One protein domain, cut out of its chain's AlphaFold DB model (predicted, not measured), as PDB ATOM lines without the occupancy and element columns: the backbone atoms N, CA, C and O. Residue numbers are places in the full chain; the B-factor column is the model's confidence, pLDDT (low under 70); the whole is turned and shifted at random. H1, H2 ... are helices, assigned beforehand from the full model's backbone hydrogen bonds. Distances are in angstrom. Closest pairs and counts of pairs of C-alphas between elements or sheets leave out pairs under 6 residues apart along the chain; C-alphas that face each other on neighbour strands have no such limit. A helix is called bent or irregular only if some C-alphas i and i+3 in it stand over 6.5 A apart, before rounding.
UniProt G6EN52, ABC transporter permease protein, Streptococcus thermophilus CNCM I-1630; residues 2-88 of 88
ATOM      1  N   SER A   2     236.546 154.357 176.542       60.66
ATOM      2  CA  SER A   2     236.687 155.716 175.988       60.66
ATOM      3  C   SER A   2     236.781 156.793 177.073       60.66
ATOM      4  O   SER A   2     237.680 157.622 177.016       60.66
ATOM      5  N   ASP A   3     235.935 156.717 178.103       69.50
ATOM      6  CA  ASP A   3     235.838 157.758 179.141       69.50
ATOM      7  C   ASP A   3     237.114 157.869 179.996       69.50
ATOM      8  O   ASP A   3     237.528 158.961 180.369       69.50
ATOM      9  N   TRP A   4     237.803 156.748 180.240       75.06
ATOM     10  CA  TRP A   4     239.074 156.714 180.976       75.06
ATOM     11  C   TRP A   4     240.236 157.298 180.158       75.06
ATOM     12  O   TRP A   4     241.082 158.012 180.699       75.06
ATOM     13  N   ILE A   5     240.260 157.026 178.848       64.50
ATOM     14  CA  ILE A   5     241.262 157.570 177.916       64.50
ATOM     15  C   ILE A   5     241.036 159.072 177.729       64.50
ATOM     16  O   ILE A   5     241.989 159.844 177.730       64.50
ATOM     17  N   GLN A   6     239.777 159.498 177.639       64.06
ATOM     18  CA  GLN A   6     239.404 160.900 177.499       64.06
ATOM     19  C   GLN A   6     239.735 161.715 178.760       64.06
ATOM     20  O   GLN A   6     240.108 162.880 178.646       64.06
ATOM     21  N   GLN A   7     239.656 161.101 179.947       71.38
ATOM     22  CA  GLN A   7     239.975 161.751 181.220       71.38
ATOM     23  C   GLN A   7     241.484 161.849 181.499       71.38
ATOM     24  O   GLN A   7     241.927 162.857 182.041       71.38
ATOM     25  N   ASN A   8     242.276 160.833 181.136       78.75
ATOM     26  CA  ASN A   8     243.720 160.810 181.422       78.75
ATOM     27  C   ASN A   8     244.588 161.330 180.262       78.75
ATOM     28  O   ASN A   8     245.681 161.835 180.501       78.75
ATOM     29  N   PHE A   9     244.113 161.231 179.015       74.75
ATOM     30  CA  PHE A   9     244.848 161.636 177.809       74.75
ATOM     31  C   PHE A   9     243.917 162.290 176.763       74.75
ATOM     32  O   PHE A   9     243.728 161.755 175.662       74.75
ATOM     33  N   PRO A  10     243.335 163.462 177.077       69.38
ATOM     34  CA  PRO A  10     242.335 164.126 176.235       69.38
ATOM     35  C   PRO A  10     242.856 164.492 174.835       69.38
ATOM     36  O   PRO A  10     242.110 164.395 173.857       69.38
ATOM     37  N   ASP A  11     244.136 164.849 174.714       75.25
ATOM     38  CA  ASP A  11     244.749 165.212 173.432       75.25
ATOM     39  C   ASP A  11     244.908 164.009 172.496       75.25
ATOM     40  O   ASP A  11     244.658 164.121 171.296       75.25
ATOM     41  N   ILE A  12     245.229 162.829 173.038       70.56
ATOM     42  CA  ILE A  12     245.352 161.589 172.257       70.56
ATOM     43  C   ILE A  12     243.985 161.173 171.713       70.56
ATOM     44  O   ILE A  12     243.877 160.791 170.550       70.56
ATOM     45  N   TYR A  13     242.931 161.297 172.522       70.88
ATOM     46  CA  TYR A  13     241.573 161.000 172.073       70.88
ATOM     47  C   TYR A  13     241.108 161.974 170.982       70.88
ATOM     48  O   TYR A  13     240.556 161.545 169.972       70.88
ATOM     49  N   ARG A  14     241.380 163.279 171.125       67.38
ATOM     50  CA  ARG A  14     241.051 164.283 170.095       67.38
ATOM     51  C   ARG A  14     241.790 164.033 168.781       67.38
ATOM     52  O   ARG A  14     241.163 164.057 167.727       67.38
ATOM     53  N   ILE A  15     243.094 163.774 168.833       72.25
ATOM     54  CA  ILE A  15     243.913 163.549 167.633       72.25
ATOM     55  C   ILE A  15     243.574 162.195 166.993       72.25
ATOM     56  O   ILE A  15     243.425 162.112 165.779       72.25
ATOM     57  N   GLY A  16     243.390 161.148 167.800       70.88
ATOM     58  CA  GLY A  16     243.080 159.798 167.328       70.88
ATOM     59  C   GLY A  16     241.655 159.624 166.804       70.88
ATOM     60  O   GLY A  16     241.449 158.800 165.922       70.88
ATOM     61  N   MET A  17     240.674 160.389 167.295       72.56
ATOM     62  CA  MET A  17     239.270 160.269 166.861       72.56
ATOM     63  C   MET A  17     238.821 161.355 165.874       72.56
ATOM     64  O   MET A  17     237.911 161.101 165.095       72.56
ATOM     65  N   GLN A  18     239.406 162.559 165.912       66.56
ATOM     66  CA  GLN A  18     238.994 163.699 165.070       66.56
ATOM     67  C   GLN A  18     240.120 164.249 164.177       66.56
ATOM     68  O   GLN A  18     239.875 165.153 163.380       66.56
ATOM     69  N   GLY A  19     241.355 163.756 164.313       65.94
ATOM     70  CA  GLY A  19     242.473 164.153 163.457       65.94
ATOM     71  C   GLY A  19     242.411 163.509 162.069       65.94
ATOM     72  O   GLY A  19     241.805 162.456 161.882       65.94
ATOM     73  N   ALA A  20     243.069 164.132 161.085       59.81
ATOM     74  CA  ALA A  20     243.270 163.525 159.771       59.81
ATOM     75  C   ALA A  20     244.100 162.235 159.925       59.81
ATOM     76  O   ALA A  20     245.191 162.279 160.496       59.81
ATOM     77  N   ASN A  21     243.588 161.108 159.414       69.12
ATOM     78  CA  ASN A  21     244.048 159.738 159.706       69.12
ATOM     79  C   ASN A  21     243.701 159.268 161.127       69.12
ATOM     80  O   ASN A  21     244.547 158.735 161.849       69.12
ATOM     81  N   SER A  22     242.445 159.474 161.524       81.44
ATOM     82  CA  SER A  22     241.902 158.940 162.769       81.44
ATOM     83  C   SER A  22     242.140 157.423 162.866       81.44
ATOM     84  O   SER A  22     242.309 156.738 161.856       81.44
ATOM     85  N   TRP A  23     242.179 156.861 164.075       82.19
ATOM     86  CA  TRP A  23     242.413 155.426 164.268       82.19
ATOM     87  C   TRP A  23     241.459 154.550 163.443       82.19
ATOM     88  O   TRP A  23     241.944 153.602 162.823       82.19
ATOM     89  N   PRO A  24     240.149 154.860 163.345       84.12
ATOM     90  CA  PRO A  24     239.255 154.129 162.455       84.12
ATOM     91  C   PRO A  24     239.671 154.207 160.981       84.12
ATOM     92  O   PRO A  24     239.676 153.179 160.306       84.12
ATOM     93  N   ASP A  25     240.077 155.383 160.497       86.81
ATOM     94  CA  ASP A  25     240.503 155.569 159.105       86.81
ATOM     95  C   ASP A  25     241.800 154.813 158.804       86.81
ATOM     96  O   ASP A  25     241.918 154.173 157.762       86.81
ATOM     97  N   ALA A  26     242.767 154.840 159.725       87.25
ATOM     98  CA  ALA A  26     244.038 154.134 159.576       87.25
ATOM     99  C   ALA A  26     243.852 152.608 159.599       87.25
ATOM    100  O   ALA A  26     244.474 151.885 158.812       87.25
ATOM    101  N   ILE A  27     242.966 152.109 160.467       89.19
ATOM    102  CA  ILE A  27     242.595 150.691 160.505       89.19
ATOM    103  C   ILE A  27     241.889 150.310 159.204       89.19
ATOM    104  O   ILE A  27     242.252 149.305 158.595       89.19
ATOM    105  N   TYR A  28     240.931 151.119 158.748       90.62
ATOM    106  CA  TYR A  28     240.219 150.876 157.496       90.62
ATOM    107  C   TYR A  28     241.167 150.878 156.296       90.62
ATOM    108  O   TYR A  28     241.123 149.956 155.486       90.62
ATOM    109  N   ALA A  29     242.070 151.854 156.206       89.75
ATOM    110  CA  ALA A  29     243.062 151.941 155.141       89.75
ATOM    111  C   ALA A  29     243.990 150.720 155.132       89.75
ATOM    112  O   ALA A  29     244.218 150.127 154.078       89.75
ATOM    113  N   THR A  30     244.477 150.300 156.302       91.94
ATOM    114  CA  THR A  30     245.336 149.112 156.419       91.94
ATOM    115  C   THR A  30     244.580 147.854 156.002       91.94
ATOM    116  O   THR A  30     245.062 147.092 155.166       91.94
ATOM    117  N   LEU A  31     243.365 147.666 156.520       93.62
ATOM    118  CA  LEU A  31     242.521 146.525 156.179       93.62
ATOM    119  C   LEU A  31     242.216 146.502 154.675       93.62
ATOM    120  O   LEU A  31     242.328 145.458 154.042       93.62
ATOM    121  N   TYR A  32     241.895 147.656 154.090       92.56
ATOM    122  CA  TYR A  32     241.646 147.814 152.661       92.56
ATOM    123  C   TYR A  32     242.863 147.386 151.830       92.56
ATOM    124  O   TYR A  32     242.735 146.568 150.917       92.56
ATOM    125  N   MET A  33     244.057 147.869 152.183       93.31
ATOM    126  CA  MET A  33     245.299 147.517 151.491       93.31
ATOM    127  C   MET A  33     245.624 146.025 151.615       93.31
ATOM    128  O   MET A  33     245.979 145.383 150.621       93.31
ATOM    129  N   THR A  34     245.480 145.456 152.813       93.88
ATOM    130  CA  THR A  34     245.760 144.039 153.062       93.88
ATOM    131  C   THR A  34     244.763 143.139 152.345       93.88
ATOM    132  O   THR A  34     245.180 142.203 151.667       93.88
ATOM    133  N   VAL A  35     243.464 143.419 152.445       95.12
ATOM    134  CA  VAL A  35     242.411 142.584 151.853       95.12
ATOM    135  C   VAL A  35     242.500 142.595 150.331       95.12
ATOM    136  O   VAL A  35     242.433 141.533 149.718       95.12
ATOM    137  N   ILE A  36     242.722 143.752 149.706       92.88
ATOM    138  CA  ILE A  36     242.863 143.819 148.245       92.88
ATOM    139  C   ILE A  36     244.116 143.082 147.780       92.88
ATOM    140  O   ILE A  36     244.048 142.296 146.834       92.88
ATOM    141  N   SER A  37     245.242 143.275 148.469       92.06
ATOM    142  CA  SER A  37     246.485 142.565 148.143       92.06
ATOM    143  C   SER A  37     246.340 141.056 148.339       92.06
ATOM    144  O   SER A  37     246.839 140.276 147.530       92.06
ATOM    145  N   PHE A  38     245.609 140.637 149.374       91.94
ATOM    146  CA  PHE A  38     245.311 139.236 149.642       91.94
ATOM    147  C   PHE A  38     244.406 138.628 148.570       91.94
ATOM    148  O   PHE A  38     244.677 137.524 148.109       91.94
ATOM    149  N   ILE A  39     243.367 139.341 148.128       94.75
ATOM    150  CA  ILE A  39     242.473 138.858 147.070       94.75
ATOM    151  C   ILE A  39     243.236 138.749 145.751       94.75
ATOM    152  O   ILE A  39     243.226 137.693 145.131       94.75
ATOM    153  N   ILE A  40     243.929 139.805 145.325       92.56
ATOM    154  CA  ILE A  40     244.628 139.807 144.034       92.56
ATOM    155  C   ILE A  40     245.785 138.800 144.051       92.56
ATOM    156  O   ILE A  40     245.882 137.954 143.162       92.56
ATOM    157  N   GLY A  41     246.638 138.851 145.076       89.56
ATOM    158  CA  GLY A  41     247.777 137.946 145.216       89.56
ATOM    159  C   GLY A  41     247.353 136.495 145.440       89.56
ATOM    160  O   GLY A  41     247.909 135.589 144.823       89.56
ATOM    161  N   GLY A  42     246.332 136.269 146.267       89.44
ATOM    162  CA  GLY A  42     245.791 134.942 146.552       89.44
ATOM    163  C   GLY A  42     245.113 134.311 145.342       89.44
ATOM    164  O   GLY A  42     245.347 133.141 145.060       89.44
ATOM    165  N   LEU A  43     244.328 135.075 144.581       93.12
ATOM    166  CA  LEU A  43     243.604 134.561 143.415       93.12
ATOM    167  C   LEU A  43     244.564 134.288 142.245       93.12
ATOM    168  O   LEU A  43     244.509 133.208 141.656       93.12
ATOM    169  N   LEU A  44     245.511 135.192 141.964       89.25
ATOM    170  CA  LEU A  44     246.564 134.944 140.969       89.25
ATOM    171  C   LEU A  44     247.471 133.772 141.370       89.25
ATOM    172  O   LEU A  44     247.786 132.924 140.533       89.25
ATOM    173  N   GLY A  45     247.856 133.697 142.647       87.19
ATOM    174  CA  GLY A  45     248.653 132.597 143.187       87.19
ATOM    175  C   GLY A  45     247.926 131.253 143.110       87.19
ATOM    176  O   GLY A  45     248.530 130.255 142.720       87.19
ATOM    177  N   LEU A  46     246.622 131.232 143.403       89.12
ATOM    178  CA  LEU A  46     245.786 130.038 143.302       89.12
ATOM    179  C   LEU A  46     245.671 129.555 141.855       89.12
ATOM    180  O   LEU A  46     245.853 128.367 141.599       89.12
ATOM    181  N   ILE A  47     245.409 130.463 140.909       88.31
ATOM    182  CA  ILE A  47     245.335 130.125 139.483       88.31
ATOM    183  C   ILE A  47     246.671 129.542 139.012       88.31
ATOM    184  O   ILE A  47     246.696 128.449 138.447       88.31
ATOM    185  N   MET A  48     247.788 130.225 139.279       82.88
ATOM    186  CA  MET A  48     249.118 129.751 138.881       82.88
ATOM    187  C   MET A  48     249.477 128.408 139.524       82.88
ATOM    188  O   MET A  48     249.980 127.518 138.839       82.88
ATOM    189  N   GLY A  49     249.178 128.228 140.814       82.56
ATOM    190  CA  GLY A  49     249.395 126.967 141.521       82.56
ATOM    191  C   GLY A  49     248.560 125.822 140.948       82.56
ATOM    192  O   GLY A  49     249.076 124.723 140.744       82.56
ATOM    193  N   LEU A  50     247.296 126.087 140.609       84.38
ATOM    194  CA  LEU A  50     246.411 125.105 139.988       84.38
ATOM    195  C   LEU A  50     246.919 124.682 138.602       84.38
ATOM    196  O   LEU A  50     246.989 123.486 138.319       84.38
ATOM    197  N   PHE A  51     247.332 125.632 137.758       79.50
ATOM    198  CA  PHE A  51     247.923 125.313 136.453       79.50
ATOM    199  C   PHE A  51     249.198 124.469 136.584       79.50
ATOM    200  O   PHE A  51     249.406 123.563 135.779       79.50
ATOM    201  N   LEU A  52     250.020 124.704 137.609       76.06
ATOM    202  CA  LEU A  52     251.230 123.919 137.882       76.06
ATOM    203  C   LEU A  52     250.913 122.458 138.225       76.06
ATOM    204  O   LEU A  52     251.559 121.545 137.708       76.06
ATOM    205  N   VAL A  53     249.881 122.229 139.043       77.19
ATOM    206  CA  VAL A  53     249.406 120.877 139.388       77.19
ATOM    207  C   VAL A  53     248.835 120.168 138.159       77.19
ATOM    208  O   VAL A  53     249.116 118.992 137.935       77.19
ATOM    209  N   LEU A  54     248.066 120.882 137.335       75.25
ATOM    210  CA  LEU A  54     247.422 120.311 136.150       75.25
ATOM    211  C   LEU A  54     248.383 120.058 134.975       75.25
ATOM    212  O   LEU A  54     248.083 119.200 134.146       75.25
ATOM    213  N   THR A  55     249.514 120.769 134.903       73.38
ATOM    214  CA  THR A  55     250.533 120.630 133.834       73.38
ATOM    215  C   THR A  55     251.768 119.820 134.245       73.38
ATOM    216  O   THR A  55     252.656 119.602 133.422       73.38
ATOM    217  N   GLY A  56     251.833 119.353 135.497       68.19
ATOM    218  CA  GLY A  56     252.938 118.545 136.015       68.19
ATOM    219  C   GLY A  56     253.081 117.154 135.378       68.19
ATOM    220  O   GLY A  56     252.211 116.725 134.624       68.19
ATOM    221  N   PRO A  57     254.146 116.396 135.718       58.09
ATOM    222  CA  PRO A  57     254.511 115.106 135.096       58.09
ATOM    223  C   PRO A  57     253.530 113.928 135.328       58.09
ATOM    224  O   PRO A  57     253.884 112.775 135.097       58.09
ATOM    225  N   ARG A  58     252.305 114.208 135.792       59.91
ATOM    226  CA  ARG A  58     251.131 113.311 135.880       59.91
ATOM    227  C   ARG A  58     249.799 114.079 135.731       59.91
ATOM    228  O   ARG A  58     248.758 113.613 136.188       59.91
ATOM    229  N   GLY A  59     249.849 115.294 135.188       59.00
ATOM    230  CA  GLY A  59     248.713 116.200 135.063       59.00
ATOM    231  C   GLY A  59     247.877 115.925 133.811       59.00
ATOM    232  O   GLY A  59     248.362 115.358 132.838       59.00
ATOM    233  N   VAL A  60     246.607 116.338 133.837       60.75
ATOM    234  CA  VAL A  60     245.611 116.084 132.774       60.75
ATOM    235  C   VAL A  60     246.044 116.658 131.415       60.75
ATOM    236  O   VAL A  60     245.654 116.136 130.373       60.75
ATOM    237  N   ILE A  61     246.853 117.723 131.419       61.72
ATOM    238  CA  ILE A  61     247.302 118.446 130.225       61.72
ATOM    239  C   ILE A  61     248.835 118.450 130.238       61.72
ATOM    240  O   ILE A  61     249.474 119.445 130.579       61.72
ATOM    241  N   GLU A  62     249.438 117.295 129.961       59.19
ATOM    242  CA  GLU A  62     250.887 117.111 130.049       59.19
ATOM    243  C   GLU A  62     251.607 117.963 128.983       59.19
ATOM    244  O   GLU A  62     251.674 117.614 127.805       59.19
ATOM    245  N   ASN A  63     252.144 119.119 129.390       68.25
ATOM    246  CA  ASN A  63     252.968 119.973 128.538       68.25
ATOM    247  C   ASN A  63     254.239 120.397 129.281       68.25
ATOM    248  O   ASN A  63     254.246 121.338 130.079       68.25
ATOM    249  N   LYS A  64     255.345 119.718 128.952       69.00
ATOM    250  CA  LYS A  64     256.669 119.938 129.558       69.00
ATOM    251  C   LYS A  64     257.178 121.375 129.399       69.00
ATOM    252  O   LYS A  64     257.927 121.838 130.256       69.00
ATOM    253  N   PHE A  65     256.775 122.083 128.342       74.69
ATOM    254  CA  PHE A  65     257.195 123.465 128.094       74.69
ATOM    255  C   PHE A  65     256.498 124.449 129.041       74.69
ATOM    256  O   PHE A  65     257.157 125.264 129.684       74.69
ATOM    257  N   ILE A  66     255.174 124.331 129.188       73.75
ATOM    258  CA  ILE A  66     254.384 125.176 130.099       73.75
ATOM    259  C   ILE A  66     254.781 124.900 131.552       73.75
ATOM    260  O   ILE A  66     254.976 125.839 132.323       73.75
ATOM    261  N   PHE A  67     254.982 123.626 131.897       78.38
ATOM    262  CA  PHE A  67     255.433 123.232 133.226       78.38
ATOM    263  C   PHE A  67     256.798 123.833 133.581       78.38
ATOM    264  O   PHE A  67     256.933 124.414 134.652       78.38
ATOM    265  N   GLN A  68     257.791 123.780 132.682       77.81
ATOM    266  CA  GLN A  68     259.102 124.396 132.942       77.81
ATOM    267  C   GLN A  68     259.021 125.913 133.142       77.81
ATOM    268  O   GLN A  68     259.739 126.449 133.984       77.81
ATOM    269  N   ILE A  69     258.170 126.616 132.388       82.75
ATOM    270  CA  ILE A  69     258.005 128.068 132.540       82.75
ATOM    271  C   ILE A  69     257.364 128.395 133.894       82.75
ATOM    272  O   ILE A  69     257.899 129.223 134.635       82.75
ATOM    273  N   LEU A  70     256.255 127.735 134.240       80.88
ATOM    274  CA  LEU A  70     255.566 127.952 135.516       80.88
ATOM    275  C   LEU A  70     256.438 127.560 136.718       80.88
ATOM    276  O   LEU A  70     256.501 128.310 137.694       80.88
ATOM    277  N   ASP A  71     257.141 126.428 136.651       82.44
ATOM    278  CA  ASP A  71     258.066 125.982 137.701       82.44
ATOM    279  C   ASP A  71     259.192 127.005 137.915       82.44
ATOM    280  O   ASP A  71     259.480 127.404 139.041       82.44
ATOM    281  N   LYS A  72     259.765 127.552 136.838       81.88
ATOM    282  CA  LYS A  72     260.820 128.569 136.946       81.88
ATOM    283  C   LYS A  72     260.309 129.880 137.548       81.88
ATOM    284  O   LYS A  72     260.972 130.439 138.420       81.88
ATOM    285  N   ILE A  73     259.132 130.354 137.130       85.62
ATOM    286  CA  ILE A  73     258.508 131.572 137.680       85.62
ATOM    287  C   ILE A  73     258.213 131.390 139.173       85.62
ATOM    288  O   ILE A  73     258.621 132.218 139.988       85.62
ATOM    289  N   THR A  74     257.544 130.299 139.549       83.44
ATOM    290  CA  THR A  74     257.210 130.036 140.957       83.44
ATOM    291  C   THR A  74     258.451 129.805 141.814       83.44
ATOM    292  O   THR A  74     258.504 130.287 142.945       83.44
ATOM    293  N   SER A  75     259.489 129.167 141.267       84.19
ATOM    294  CA  SER A  75     260.784 129.014 141.931       84.19
ATOM    295  C   SER A  75     261.466 130.362 142.195       84.19
ATOM    296  O   SER A  75     261.974 130.558 143.296       84.19
ATOM    297  N   ILE A  76     261.410 131.326 141.263       85.56
ATOM    298  CA  ILE A  76     261.943 132.690 141.464       85.56
ATOM    299  C   ILE A  76     261.165 133.435 142.553       85.56
ATOM    300  O   ILE A  76     261.773 133.980 143.472       85.56
ATOM    301  N   PHE A  77     259.830 133.437 142.491       81.12
ATOM    302  CA  PHE A  77     258.997 134.081 143.516       81.12
ATOM    303  C   PHE A  77     259.244 133.488 144.906       81.12
ATOM    304  O   PHE A  77     259.371 134.218 145.890       81.12
ATOM    305  N   ARG A  78     259.381 132.161 144.980       81.88
ATOM    306  CA  ARG A  78     259.730 131.450 146.209       81.88
ATOM    307  C   ARG A  78     261.148 131.788 146.680       81.88
ATOM    308  O   ARG A  78     261.357 131.988 147.872       81.88
ATOM    309  N   ALA A  79     262.112 131.886 145.766       83.06
ATOM    310  CA  ALA A  79     263.490 132.242 146.087       83.06
ATOM    311  C   ALA A  79     263.602 133.667 146.640       83.06
ATOM    312  O   ALA A  79     264.307 133.851 147.621       83.06
ATOM    313  N   ILE A  80     262.870 134.649 146.100       81.38
ATOM    314  CA  ILE A  80     262.821 136.014 146.660       81.38
ATOM    315  C   ILE A  80     262.333 135.987 148.116       81.38
ATOM    316  O   ILE A  80     262.889 136.684 148.961       81.38
ATOM    317  N   HIS A  81     261.336 135.149 148.415       72.62
ATOM    318  CA  HIS A  81     260.803 134.991 149.769       72.62
ATOM    319  C   HIS A  81     261.814 134.374 150.749       72.62
ATOM    320  O   HIS A  81     261.831 134.751 151.914       72.62
ATOM    321  N   TYR A  82     262.652 133.433 150.296       69.25
ATOM    322  CA  TYR A  82     263.673 132.797 151.141       69.25
ATOM    323  C   TYR A  82     265.012 133.549 151.174       69.25
ATOM    324  O   TYR A  82     265.726 133.462 152.170       69.25
ATOM    325  N   GLN A  83     265.370 134.295 150.125       65.19
ATOM    326  CA  GLN A  83     266.639 135.030 150.026       65.19
ATOM    327  C   GLN A  83     266.772 136.076 151.142       65.19
ATOM    328  O   GLN A  83     267.864 136.283 151.664       65.19
ATOM    329  N   SER A  84     265.666 136.692 151.565       60.53
ATOM    330  CA  SER A  84     265.645 137.617 152.703       60.53
ATOM    331  C   SER A  84     265.948 136.949 154.054       60.53
ATOM    332  O   SER A  84     266.243 137.660 155.009       60.53
ATOM    333  N   LEU A  85     265.913 135.612 154.144       58.41
ATOM    334  CA  LEU A  85     266.156 134.849 155.374       58.41
ATOM    335  C   LEU A  85     267.616 134.379 155.535       58.41
ATOM    336  O   LEU A  85     268.039 134.113 156.652       58.41
ATOM    337  N   LEU A  86     268.373 134.234 154.438       61.16
ATOM    338  CA  LEU A  86     269.776 133.768 154.444       61.16
ATOM    339  C   LEU A  86     270.805 134.911 154.385       61.16
ATOM    340  O   LEU A  86     271.989 134.674 154.597       61.16
ATOM    341  N   ALA A  87     270.370 136.124 154.038       58.84
ATOM    342  CA  ALA A  87     271.235 137.290 153.840       58.84
ATOM    343  C   ALA A  87     271.363 138.207 155.079       58.84
ATOM    344  O   ALA A  87     271.959 139.279 154.972       58.84
ATOM    345  N   ILE A  88     270.816 137.796 156.229       54.31
ATOM    346  CA  ILE A  88     270.999 138.404 157.561       54.31
ATOM    347  C   ILE A  88     271.716 137.386 158.441       54.31
ATOM    348  O   ILE A  88     272.652 137.802 159.158       54.31
TER     349      ILE A  88
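This is residues 2 to 88 of the 88 residues of the protein "ABC transporter permease protein" of Streptococcus thermophilus CNCM I-1630 (UniProt G6EN52). One long straight helix, H3, makes most of the length; at one end of it a short loop turns the chain into H4, which folds back at an angle, so that the two make an open V. At the other end of H3 the two short helices H1 and H2 make a small head, joined to it at a corner. The printed part has 87 residues with four named helices, in the order H1, H2, H3, H4, and no named strand, and its class is all helix. The whole is extended, with a radius of gyration of the C-alphas of 23.0 A and spans of 68 by 33 by 20 A.

The longest helix, H3, holds residues 23 to 55 and measures 46.9 A from its first to its last C-alpha, from C-alpha 23 at (242.413, 155.426, 164.268) to C-alpha 55 at (250.533, 120.630, 133.834). H4, residues 64 to 86, measures 31.3 A and ends with C-alpha 86 at (269.776, 133.768, 154.444). H2 holds residues 10 to 18 and measures 11.7 A. H1, residues 2 to 8, measures 10.2 A and begins with C-alpha 2 at (236.687, 155.716, 175.988).

H3 and H4 form a helical hairpin and run opposite ways at a steep tilt of 40 degrees. They touch through residues 48 to 55 of H3 and 64 to 71 of H4 alone, and their closest C-alphas are those of Thr 55 and Phe 67, 5.6 A apart. H4 has a kink of 33 degrees near residue 80; it is neither bent nor irregular, but only just, as C-alphas 81 and 84 are 6.2 A apart. At its other end H3, with residues 23 to 24 alone, only just touches H2, and only at the corner, with 3 pairs of C-alphas within 8 A; the closest are those of Gly 16 and Trp 23, 5.4 A apart. H2 and H3 run the same way at a steep tilt of 51 degrees. H1 and H2 also only just touch, only at the corner, with 3 such pairs; the closest C-alphas are those of Gln 6 and Tyr 13, 5.8 A apart. These two run opposite ways at a steep tilt of 38 degrees. H1 is apart from H3 and H4, and H2 is apart from H4. Each O i to N i+4 pair is within hydrogen-bond range in H1, H2 and H3, and 16 of 19 are in H4.

The two C-alphas farthest apart are those of Gln 7 and Glu 62, at 68.8 A. Residues 7 to 12, 30 to 44 and 75 to 88 stand free. The printed part has no cut; the links from H1 to H2 and from H2 to H3 are tight, and that from H3 to H4, of 8 residues, is short. The mean pLDDT of the printed part is 77.3, and among the 26 residues under 70 are residues 56 to 64 and 82 to 88.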